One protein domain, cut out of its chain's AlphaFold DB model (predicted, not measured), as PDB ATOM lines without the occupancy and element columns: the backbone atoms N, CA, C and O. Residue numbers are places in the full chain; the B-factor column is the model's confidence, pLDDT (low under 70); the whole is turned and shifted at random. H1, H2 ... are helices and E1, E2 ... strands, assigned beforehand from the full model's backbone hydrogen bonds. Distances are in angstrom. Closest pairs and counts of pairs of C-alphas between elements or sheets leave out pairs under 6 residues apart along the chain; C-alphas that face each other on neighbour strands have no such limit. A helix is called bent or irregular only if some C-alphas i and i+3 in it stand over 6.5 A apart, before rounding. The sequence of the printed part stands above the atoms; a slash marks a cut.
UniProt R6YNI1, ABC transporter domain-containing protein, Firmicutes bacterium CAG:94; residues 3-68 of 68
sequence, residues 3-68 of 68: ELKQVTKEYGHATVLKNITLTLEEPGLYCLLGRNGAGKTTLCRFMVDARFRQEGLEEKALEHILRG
ATOM      1  N   GLU A   3     109.230 193.155 134.774       93.56
ATOM      2  CA  GLU A   3     110.093 192.589 133.738       93.56
ATOM      3  C   GLU A   3     111.564 192.879 134.048       93.56
ATOM      4  O   GLU A   3     111.965 194.024 134.257       93.56
ATOM      5  N   LEU A   4     112.373 191.823 134.063       94.44
ATOM      6  CA  LEU A   4     113.824 191.858 134.148       94.44
ATOM      7  C   LEU A   4     114.389 191.280 132.854       94.44
ATOM      8  O   LEU A   4     114.035 190.165 132.471       94.44
ATOM      9  N   LYS A   5     115.306 192.001 132.209       95.44
ATOM     10  CA  LYS A   5     115.973 191.556 130.981       95.44
ATOM     11  C   LYS A   5     117.478 191.511 131.190       95.44
ATOM     12  O   LYS A   5     118.088 192.541 131.460       95.44
ATOM     13  N   GLN A   6     118.056 190.318 131.049       96.75
ATOM     14  CA  GLN A   6     119.504 190.073 131.063       96.75
ATOM     15  C   GLN A   6     120.253 190.707 132.248       96.75
ATOM     16  O   GLN A   6     121.360 191.232 132.119       96.75
ATOM     17  N   VAL A   7     119.656 190.636 133.435       95.12
ATOM     18  CA  VAL A   7     120.221 191.213 134.652       95.12
ATOM     19  C   VAL A   7     121.469 190.441 135.061       95.12
ATOM     20  O   VAL A   7     121.421 189.247 135.363       95.12
ATOM     21  N   THR A   8     122.586 191.157 135.123       95.62
ATOM     22  CA  THR A   8     123.844 190.669 135.686       95.62
ATOM     23  C   THR A   8     124.232 191.563 136.854       95.62
ATOM     24  O   THR A   8     124.181 192.790 136.751       95.62
ATOM     25  N   LYS A   9     124.579 190.954 137.989       93.69
ATOM     26  CA  LYS A   9     124.982 191.667 139.202       93.69
ATOM     27  C   LYS A   9     126.223 191.031 139.792       93.69
ATOM     28  O   LYS A   9     126.243 189.834 140.089       93.69
ATOM     29  N   GLU A  10     127.219 191.875 140.010       95.38
ATOM     30  CA  GLU A  10     128.523 191.489 140.529       95.38
ATOM     31  C   GLU A  10     128.802 192.209 141.846       95.38
ATOM     32  O   GLU A  10     128.390 193.356 142.046       95.38
ATOM     33  N   TYR A  11     129.490 191.513 142.746       89.88
ATOM     34  CA  TYR A  11     130.029 192.060 143.985       89.88
ATOM     35  C   TYR A  11     131.519 191.733 144.036       89.88
ATOM     36  O   TYR A  11     131.905 190.574 144.199       89.88
ATOM     37  N   GLY A  12     132.359 192.754 143.861       92.88
ATOM     38  CA  GLY A  12     133.794 192.553 143.665       92.88
ATOM     39  C   GLY A  12     134.049 191.664 142.446       92.88
ATOM     40  O   GLY A  12     133.613 191.988 141.349       92.88
ATOM     41  N   HIS A  13     134.710 190.523 142.653       93.06
ATOM     42  CA  HIS A  13     135.017 189.550 141.595       93.06
ATOM     43  C   HIS A  13     133.964 188.440 141.435       93.06
ATOM     44  O   HIS A  13     134.150 187.531 140.630       93.06
ATOM     45  N   ALA A  14     132.882 188.466 142.219       93.44
ATOM     46  CA  ALA A  14     131.862 187.425 142.195       93.44
ATOM     47  C   ALA A  14     130.623 187.875 141.410       93.44
ATOM     48  O   ALA A  14     129.910 188.790 141.826       93.44
ATOM     49  N   THR A  15     130.314 187.178 140.314       95.69
ATOM     50  CA  THR A  15     129.029 187.308 139.618       95.69
ATOM     51  C   THR A  15     127.955 186.537 140.390       95.69
ATOM     52  O   THR A  15     127.932 185.308 140.380       95.69
ATOM     53  N   VAL A  16     127.064 187.256 141.076       96.19
ATOM     54  CA  VAL A  16     126.010 186.667 141.926       96.19
ATOM     55  C   VAL A  16     124.716 186.442 141.147       96.19
ATOM     56  O   VAL A  16     124.041 185.437 141.353       96.19
ATOM     57  N   LEU A  17     124.383 187.351 140.229       96.50
ATOM     58  CA  LEU A  17     123.328 187.156 139.233       96.50
ATOM     59  C   LEU A  17     123.977 187.176 137.859       96.50
ATOM     60  O   LEU A  17     124.725 188.104 137.558       96.50
ATOM     61  N   LYS A  18     123.686 186.178 137.028       96.69
ATOM     62  CA  LYS A  18     124.267 186.055 135.692       96.69
ATOM     63  C   LYS A  18     123.157 185.927 134.664       96.69
ATOM     64  O   LYS A  18     122.514 184.885 134.602       96.69
ATOM     65  N   ASN A  19     122.981 186.968 133.853       96.94
ATOM     66  CA  ASN A  19     122.045 186.992 132.731       96.94
ATOM     67  C   ASN A  19     120.621 186.515 133.093       96.94
ATOM     68  O   ASN A  19     120.046 185.651 132.432       96.94
ATOM     69  N   ILE A  20     120.063 187.048 134.180       96.25
ATOM     70  CA  ILE A  20     118.722 186.693 134.644       96.25
ATOM     71  C   ILE A  20     117.677 187.451 133.824       96.25
ATOM     72  O   ILE A  20     117.671 188.683 133.795       96.25
ATOM     73  N   THR A  21     116.759 186.711 133.211       95.81
ATOM     74  CA  THR A  21     115.557 187.246 132.564       95.81
ATOM     75  C   THR A  21     114.337 186.660 133.265       95.81
ATOM     76  O   THR A  21     114.270 185.449 133.475       95.81
ATOM     77  N   LEU A  22     113.401 187.518 133.666       94.69
ATOM     78  CA  LEU A  22     112.214 187.149 134.436       94.69
ATOM     79  C   LEU A  22     111.059 188.077 134.069       94.69
ATOM     80  O   LEU A  22     111.221 189.294 134.114       94.69
ATOM     81  N   THR A  23     109.888 187.506 133.810       94.12
ATOM     82  CA  THR A  23     108.653 188.262 133.587       94.12
ATOM     83  C   THR A  23     107.579 187.753 134.538       94.12
ATOM     84  O   THR A  23     107.330 186.551 134.604       94.12
ATOM     85  N   LEU A  24     106.964 188.665 135.290       92.94
ATOM     86  CA  LEU A  24     105.834 188.407 136.182       92.94
ATOM     87  C   LEU A  24     104.666 189.288 135.732       92.94
ATOM     88  O   LEU A  24     104.674 190.507 135.937       92.94
ATOM     89  N   GLU A  25     103.690 188.694 135.055       89.06
ATOM     90  CA  GLU A  25     102.606 189.443 134.409       89.06
ATOM     91  C   GLU A  25     101.432 189.689 135.358       89.06
ATOM     92  O   GLU A  25     100.973 190.829 135.484       89.06
ATOM     93  N   GLU A  26     101.020 188.652 136.085       92.19
ATOM     94  CA  GLU A  26      99.844 188.665 136.951       92.19
ATOM     95  C   GLU A  26     100.202 188.931 138.425       92.19
ATOM     96  O   GLU A  26     101.296 188.591 138.886       92.19
ATOM     97  N   PRO A  27      99.300 189.542 139.211       89.44
ATOM     98  CA  PRO A  27      99.428 189.555 140.663       89.44
ATOM     99  C   PRO A  27      99.356 188.127 141.209       89.44
ATOM    100  O   PRO A  27      98.442 187.376 140.880       89.44
ATOM    101  N   GLY A  28     100.284 187.752 142.085       89.25
ATOM    102  CA  GLY A  28     100.296 186.405 142.640       89.25
ATOM    103  C   GLY A  28     101.368 186.192 143.695       89.25
ATOM    104  O   GLY A  28     102.236 187.039 143.921       89.25
ATOM    105  N   LEU A  29     101.295 185.031 144.346       92.75
ATOM    106  CA  LEU A  29     102.330 184.559 145.257       92.75
ATOM    107  C   LEU A  29     103.371 183.766 144.466       92.75
ATOM    108  O   LEU A  29     103.100 182.663 143.996       92.75
ATOM    109  N   TYR A  30     104.578 184.316 144.364       92.94
ATOM    110  CA  TYR A  30     105.698 183.676 143.682       92.94
ATOM    111  C   TYR A  30     106.739 183.200 144.693       92.94
ATOM    112  O   TYR A  30     107.075 183.912 145.640       92.94
ATOM    113  N   CYS A  31     107.282 182.001 144.479       94.31
ATOM    114  CA  CYS A  31     108.341 181.448 145.315       94.31
ATOM    115  C   CYS A  31     109.652 181.355 144.529       94.31
ATOM    116  O   CYS A  31     109.710 180.729 143.472       94.31
ATOM    117  N   LEU A  32     110.716 181.955 145.067       94.81
ATOM    118  CA  LEU A  32     112.062 181.853 144.513       94.81
ATOM    119  C   LEU A  32     112.851 180.782 145.273       94.81
ATOM    120  O   LEU A  32     113.261 180.987 146.415       94.81
ATOM    121  N   LEU A  33     113.081 179.639 144.627       95.50
ATOM    122  CA  LEU A  33     113.751 178.478 145.214       95.50
ATOM    123  C   LEU A  33     115.193 178.330 144.717       95.50
ATOM    124  O   LEU A  33     115.548 178.769 143.627       95.50
ATOM    125  N   GLY A  34     116.042 177.699 145.530       94.38
ATOM    126  CA  GLY A  34     117.435 177.422 145.177       94.38
ATOM    127  C   GLY A  34     118.340 177.248 146.395       94.38
ATOM    128  O   GLY A  34     117.976 177.612 147.515       94.38
ATOM    129  N   ARG A  35     119.554 176.732 146.179       96.88
ATOM    130  CA  ARG A  35     120.553 176.504 147.239       96.88
ATOM    131  C   ARG A  35     120.994 177.808 147.920       96.88
ATOM    132  O   ARG A  35     120.800 178.909 147.392       96.88
ATOM    133  N   ASN A  36     121.596 177.699 149.103       95.06
ATOM    134  CA  ASN A  36     122.261 178.835 149.745       95.06
ATOM    135  C   ASN A  36     123.367 179.377 148.828       95.06
ATOM    136  O   ASN A  36     124.066 178.602 148.180       95.06
ATOM    137  N   GLY A  37     123.469 180.704 148.725       92.19
ATOM    138  CA  GLY A  37     124.404 181.368 147.811       92.19
ATOM    139  C   GLY A  37     123.942 181.485 146.351       92.19
ATOM    140  O   GLY A  37     124.609 182.157 145.580       92.19
ATOM    141  N   ALA A  38     122.784 180.936 145.961       94.94
ATOM    142  CA  ALA A  38     122.289 181.007 144.576       94.94
ATOM    143  C   ALA A  38     121.823 182.409 144.107       94.94
ATOM    144  O   ALA A  38     121.219 182.525 143.049       94.94
ATOM    145  N   GLY A  39     122.020 183.464 144.907       95.19
ATOM    146  CA  GLY A  39     121.640 184.834 144.537       95.19
ATOM    147  C   GLY A  39     120.178 185.220 144.795       95.19
ATOM    148  O   GLY A  39     119.761 186.295 144.386       95.19
ATOM    149  N   LYS A  40     119.393 184.406 145.517       96.69
ATOM    150  CA  LYS A  40     117.957 184.668 145.770       96.69
ATOM    151  C   LYS A  40     117.685 186.028 146.425       96.69
ATOM    152  O   LYS A  40     116.965 186.849 145.873       96.69
ATOM    153  N   THR A  41     118.313 186.295 147.572       94.94
ATOM    154  CA  THR A  41     118.182 187.580 148.283       94.94
ATOM    155  C   THR A  41     118.691 188.746 147.439       94.94
ATOM    156  O   THR A  41     118.116 189.829 147.476       94.94
ATOM    157  N   THR A  42     119.742 188.520 146.646       94.88
ATOM    158  CA  THR A  42     120.276 189.511 145.709       94.88
ATOM    159  C   THR A  42     119.266 189.852 144.618       94.88
ATOM    160  O   THR A  42     119.076 191.031 144.341       94.88
ATOM    161  N   LEU A  43     118.592 188.856 144.035       95.50
ATOM    162  CA  LEU A  43     117.547 189.072 143.035       95.50
ATOM    163  C   LEU A  43     116.358 189.832 143.632       95.50
ATOM    164  O   LEU A  43     115.923 190.816 143.043       95.50
ATOM    165  N   CYS A  44     115.890 189.443 144.824       93.88
ATOM    166  CA  CYS A  44     114.797 190.148 145.497       93.88
ATOM    167  C   CYS A  44     115.151 191.613 145.793       93.88
ATOM    168  O   CYS A  44     114.371 192.500 145.460       93.88
ATOM    169  N   ARG A  45     116.339 191.888 146.356       91.19
ATOM    170  CA  ARG A  45     116.805 193.268 146.588       91.19
ATOM    171  C   ARG A  45     116.915 194.051 145.288       91.19
ATOM    172  O   ARG A  45     116.407 195.158 145.210       91.19
ATOM    173  N   PHE A  46     117.493 193.449 144.250       92.31
ATOM    174  CA  PHE A  46     117.599 194.085 142.943       92.31
ATOM    175  C   PHE A  46     116.228 194.472 142.369       92.31
ATOM    176  O   PHE A  46     116.085 195.573 141.851       92.31
ATOM    177  N   MET A  47     115.222 193.596 142.465       92.12
ATOM    178  CA  MET A  47     113.862 193.889 141.991       92.12
ATOM    179  C   MET A  47     113.238 195.077 142.727       92.12
ATOM    180  O   MET A  47     112.615 195.927 142.095       92.12
ATOM    181  N   VAL A  48     113.426 195.143 144.047       89.19
ATOM    182  CA  VAL A  48     112.943 196.248 144.882       89.19
ATOM    183  C   VAL A  48     113.668 197.547 144.513       89.19
ATOM    184  O   VAL A  48     113.016 198.528 144.163       89.19
ATOM    185  N   ASP A  49     115.001 197.540 144.475       87.19
ATOM    186  CA  ASP A  49     115.822 198.699 144.097       87.19
ATOM    187  C   ASP A  49     115.467 199.226 142.703       87.19
ATOM    188  O   ASP A  49     115.303 200.431 142.497       87.19
ATOM    189  N   ALA A  50     115.335 198.321 141.728       87.50
ATOM    190  CA  ALA A  50     114.971 198.664 140.361       87.50
ATOM    191  C   ALA A  50     113.588 199.321 140.303       87.50
ATOM    192  O   ALA A  50     113.412 200.297 139.573       87.50
ATOM    193  N   ARG A  51     112.630 198.836 141.102       86.19
ATOM    194  CA  ARG A  51     111.290 199.419 141.188       86.19
ATOM    195  C   ARG A  51     111.326 200.843 141.739       86.19
ATOM    196  O   ARG A  51     110.759 201.737 141.121       86.19
ATOM    197  N   PHE A  52     112.036 201.070 142.840       85.00
ATOM    198  CA  PHE A  52     112.140 202.398 143.453       85.00
ATOM    199  C   PHE A  52     112.816 203.423 142.538       85.00
ATOM    200  O   PHE A  52     112.360 204.563 142.441       85.00
ATOM    201  N   ARG A  53     113.854 203.010 141.799       83.31
ATOM    202  CA  ARG A  53     114.508 203.870 140.801       83.31
ATOM    203  C   ARG A  53     113.572 204.271 139.666       83.31
ATOM    204  O   ARG A  53     113.640 205.405 139.208       83.31
ATOM    205  N   GLN A  54     112.705 203.363 139.219       83.81
ATOM    206  CA  GLN A  54     111.695 203.679 138.204       83.81
ATOM    207  C   GLN A  54     110.646 204.676 138.713       83.81
ATOM    208  O   GLN A  54     110.130 205.462 137.925       83.81
ATOM    209  N   GLU A  55     110.349 204.661 140.011       84.25
ATOM    210  CA  GLU A  55     109.391 205.573 140.648       84.25
ATOM    211  C   GLU A  55     110.014 206.919 141.067       84.25
ATOM    212  O   GLU A  55     109.304 207.795 141.554       84.25
ATOM    213  N   GLY A  56     111.324 207.117 140.861       79.00
ATOM    214  CA  GLY A  56     112.019 208.365 141.203       79.00
ATOM    215  C   GLY A  56     112.165 208.606 142.709       79.00
ATOM    216  O   GLY A  56     112.361 209.744 143.131       79.00
ATOM    217  N   LEU A  57     112.052 207.556 143.525       72.69
ATOM    218  CA  LEU A  57     112.154 207.643 144.980       72.69
ATOM    219  C   LEU A  57     113.631 207.651 145.417       72.69
ATOM    220  O   LEU A  57     114.441 206.862 144.928       72.69
ATOM    221  N   GLU A  58     113.988 208.567 146.324       67.69
ATOM    222  CA  GLU A  58     115.374 208.784 146.761       67.69
ATOM    223  C   GLU A  58     115.974 207.583 147.516       67.69
ATOM    224  O   GLU A  58     115.305 206.885 148.279       67.69
ATOM    225  N   GLU A  59     117.292 207.411 147.390       63.69
ATOM    226  CA  GLU A  59     118.071 206.307 147.974       63.69
ATOM    227  C   GLU A  59     117.983 206.223 149.515       63.69
ATOM    228  O   GLU A  59     118.092 205.143 150.092       63.69
ATOM    229  N   LYS A  60     117.662 207.332 150.200       63.34
ATOM    230  CA  LYS A  60     117.394 207.343 151.652       63.34
ATOM    231  C   LYS A  60     116.133 206.571 152.055       63.34
ATOM    232  O   LYS A  60     116.089 206.030 153.163       63.34
ATOM    233  N   ALA A  61     115.117 206.513 151.192       63.12
ATOM    234  CA  ALA A  61     113.901 205.743 151.451       63.12
ATOM    235  C   ALA A  61     114.169 204.230 151.358       63.12
ATOM    236  O   ALA A  61     113.630 203.450 152.142       63.12
ATOM    237  N   LEU A  62     115.066 203.827 150.451       61.00
ATOM    238  CA  LEU A  62     115.498 202.441 150.255       61.00
ATOM    239  C   LEU A  62     116.228 201.870 151.481       61.00
ATOM    240  O   LEU A  62     115.955 200.738 151.884       61.00
ATOM    241  N   GLU A  63     117.111 202.647 152.119       66.12
ATOM    242  CA  GLU A  63     117.859 202.179 153.296       66.12
ATOM    243  C   GLU A  63     116.958 201.787 154.477       66.12
ATOM    244  O   GLU A  63     117.271 200.832 155.186       66.12
ATOM    245  N   HIS A  64     115.836 202.484 154.688       63.84
ATOM    246  CA  HIS A  64     114.895 202.153 155.765       63.84
ATOM    247  C   HIS A  64     114.115 200.863 155.492       63.84
ATOM    248  O   HIS A  64     113.799 200.131 156.425       63.84
ATOM    249  N   ILE A  65     113.829 200.565 154.225       61.72
ATOM    250  CA  ILE A  65     113.019 199.406 153.826       61.72
ATOM    251  C   ILE A  65     113.864 198.125 153.800       61.72
ATOM    252  O   ILE A  65     113.378 197.053 154.145       61.72
ATOM    253  N   LEU A  66     115.141 198.221 153.418       62.06
ATOM    254  CA  LEU A  66     116.021 197.058 153.227       62.06
ATOM    255  C   LEU A  66     116.810 196.628 154.476       62.06
ATOM    256  O   LEU A  66     117.500 195.602 154.424       62.06
ATOM    257  N   ARG A  67     116.744 197.418 155.557       57.56
ATOM    258  CA  ARG A  67     117.356 197.136 156.870       57.56
ATOM    259  C   ARG A  67     116.430 196.412 157.856       57.56
ATOM    260  O   ARG A  67     116.897 196.082 158.945       57.56
ATOM    261  N   GLY A  68     115.163 196.201 157.490       49.56
ATOM    262  CA  GLY A  68     114.216 195.366 158.237       49.56
ATOM    263  C   GLY A  68     114.541 193.881 158.159       49.56
ATOM    264  O   GLY A  68     115.060 193.441 157.105       49.56
TER     265      GLY A  68
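Overview. This is residues 3 to 68 of the 68 residues of the protein "ABC transporter domain-containing protein" of Firmicutes bacterium CAG:94 (UniProt R6YNI1). A long bent hairpin of two antiparallel strands, E1 and E2, has the helix H1 crosswise over it, and the short helix H2 folds back beside H1. A long loop returns from E2 to H1, and its residues 26 to 31 stick out. The 66 printed residues, mixed in class, hold E1, E2, H1 and H2 in that order, only just compact, close to loose: radius of gyration of the C-alphas 12.9 A, spans 34 by 30 by 23 A.

Along the chain. E1, residues 3 to 11, begins at C-alpha 3 (110.093, 192.589, 133.738) and measures 22.4 A. E2, residues 14 to 24, measures 26.7 A; H1, residues 40 to 54, 21.4 A. H2, residues 59 to 66, measures 10.8 A and ends at C-alpha 66 (116.021, 197.058, 153.227).

Arrangement. In the hairpin E1 and E2, N 4 and O 22 are within hydrogen-bond range at 2.8 A. E1 bends by 70 degrees at residue 6, E2 by 53 degrees at residue 19. The closest C-alphas of E2 and H1, Leu 17 and Leu 43, are 7.2 A apart. E1 and H1 are near each other, with 11 pairs of C-alphas within 10 A. H1 and H2, a helical hairpin, only just touch, with 3 pairs of C-alphas within 8 A, the closest Asp 49 and Leu 62 at 7.2 A; they run opposite ways at a shallow tilt of 34 degrees, only just short of steep. Every O i to N i+4 pair is within hydrogen-bond range in H1, 2 of 4 in H2.

Size, cuts and confidence. The C-alphas farthest apart, those of His 13 and Pro 27, are 35.6 A apart. The printed part has no cut; the link from E2 to H1 is long. Residues 58 to 68 have pLDDT under 70.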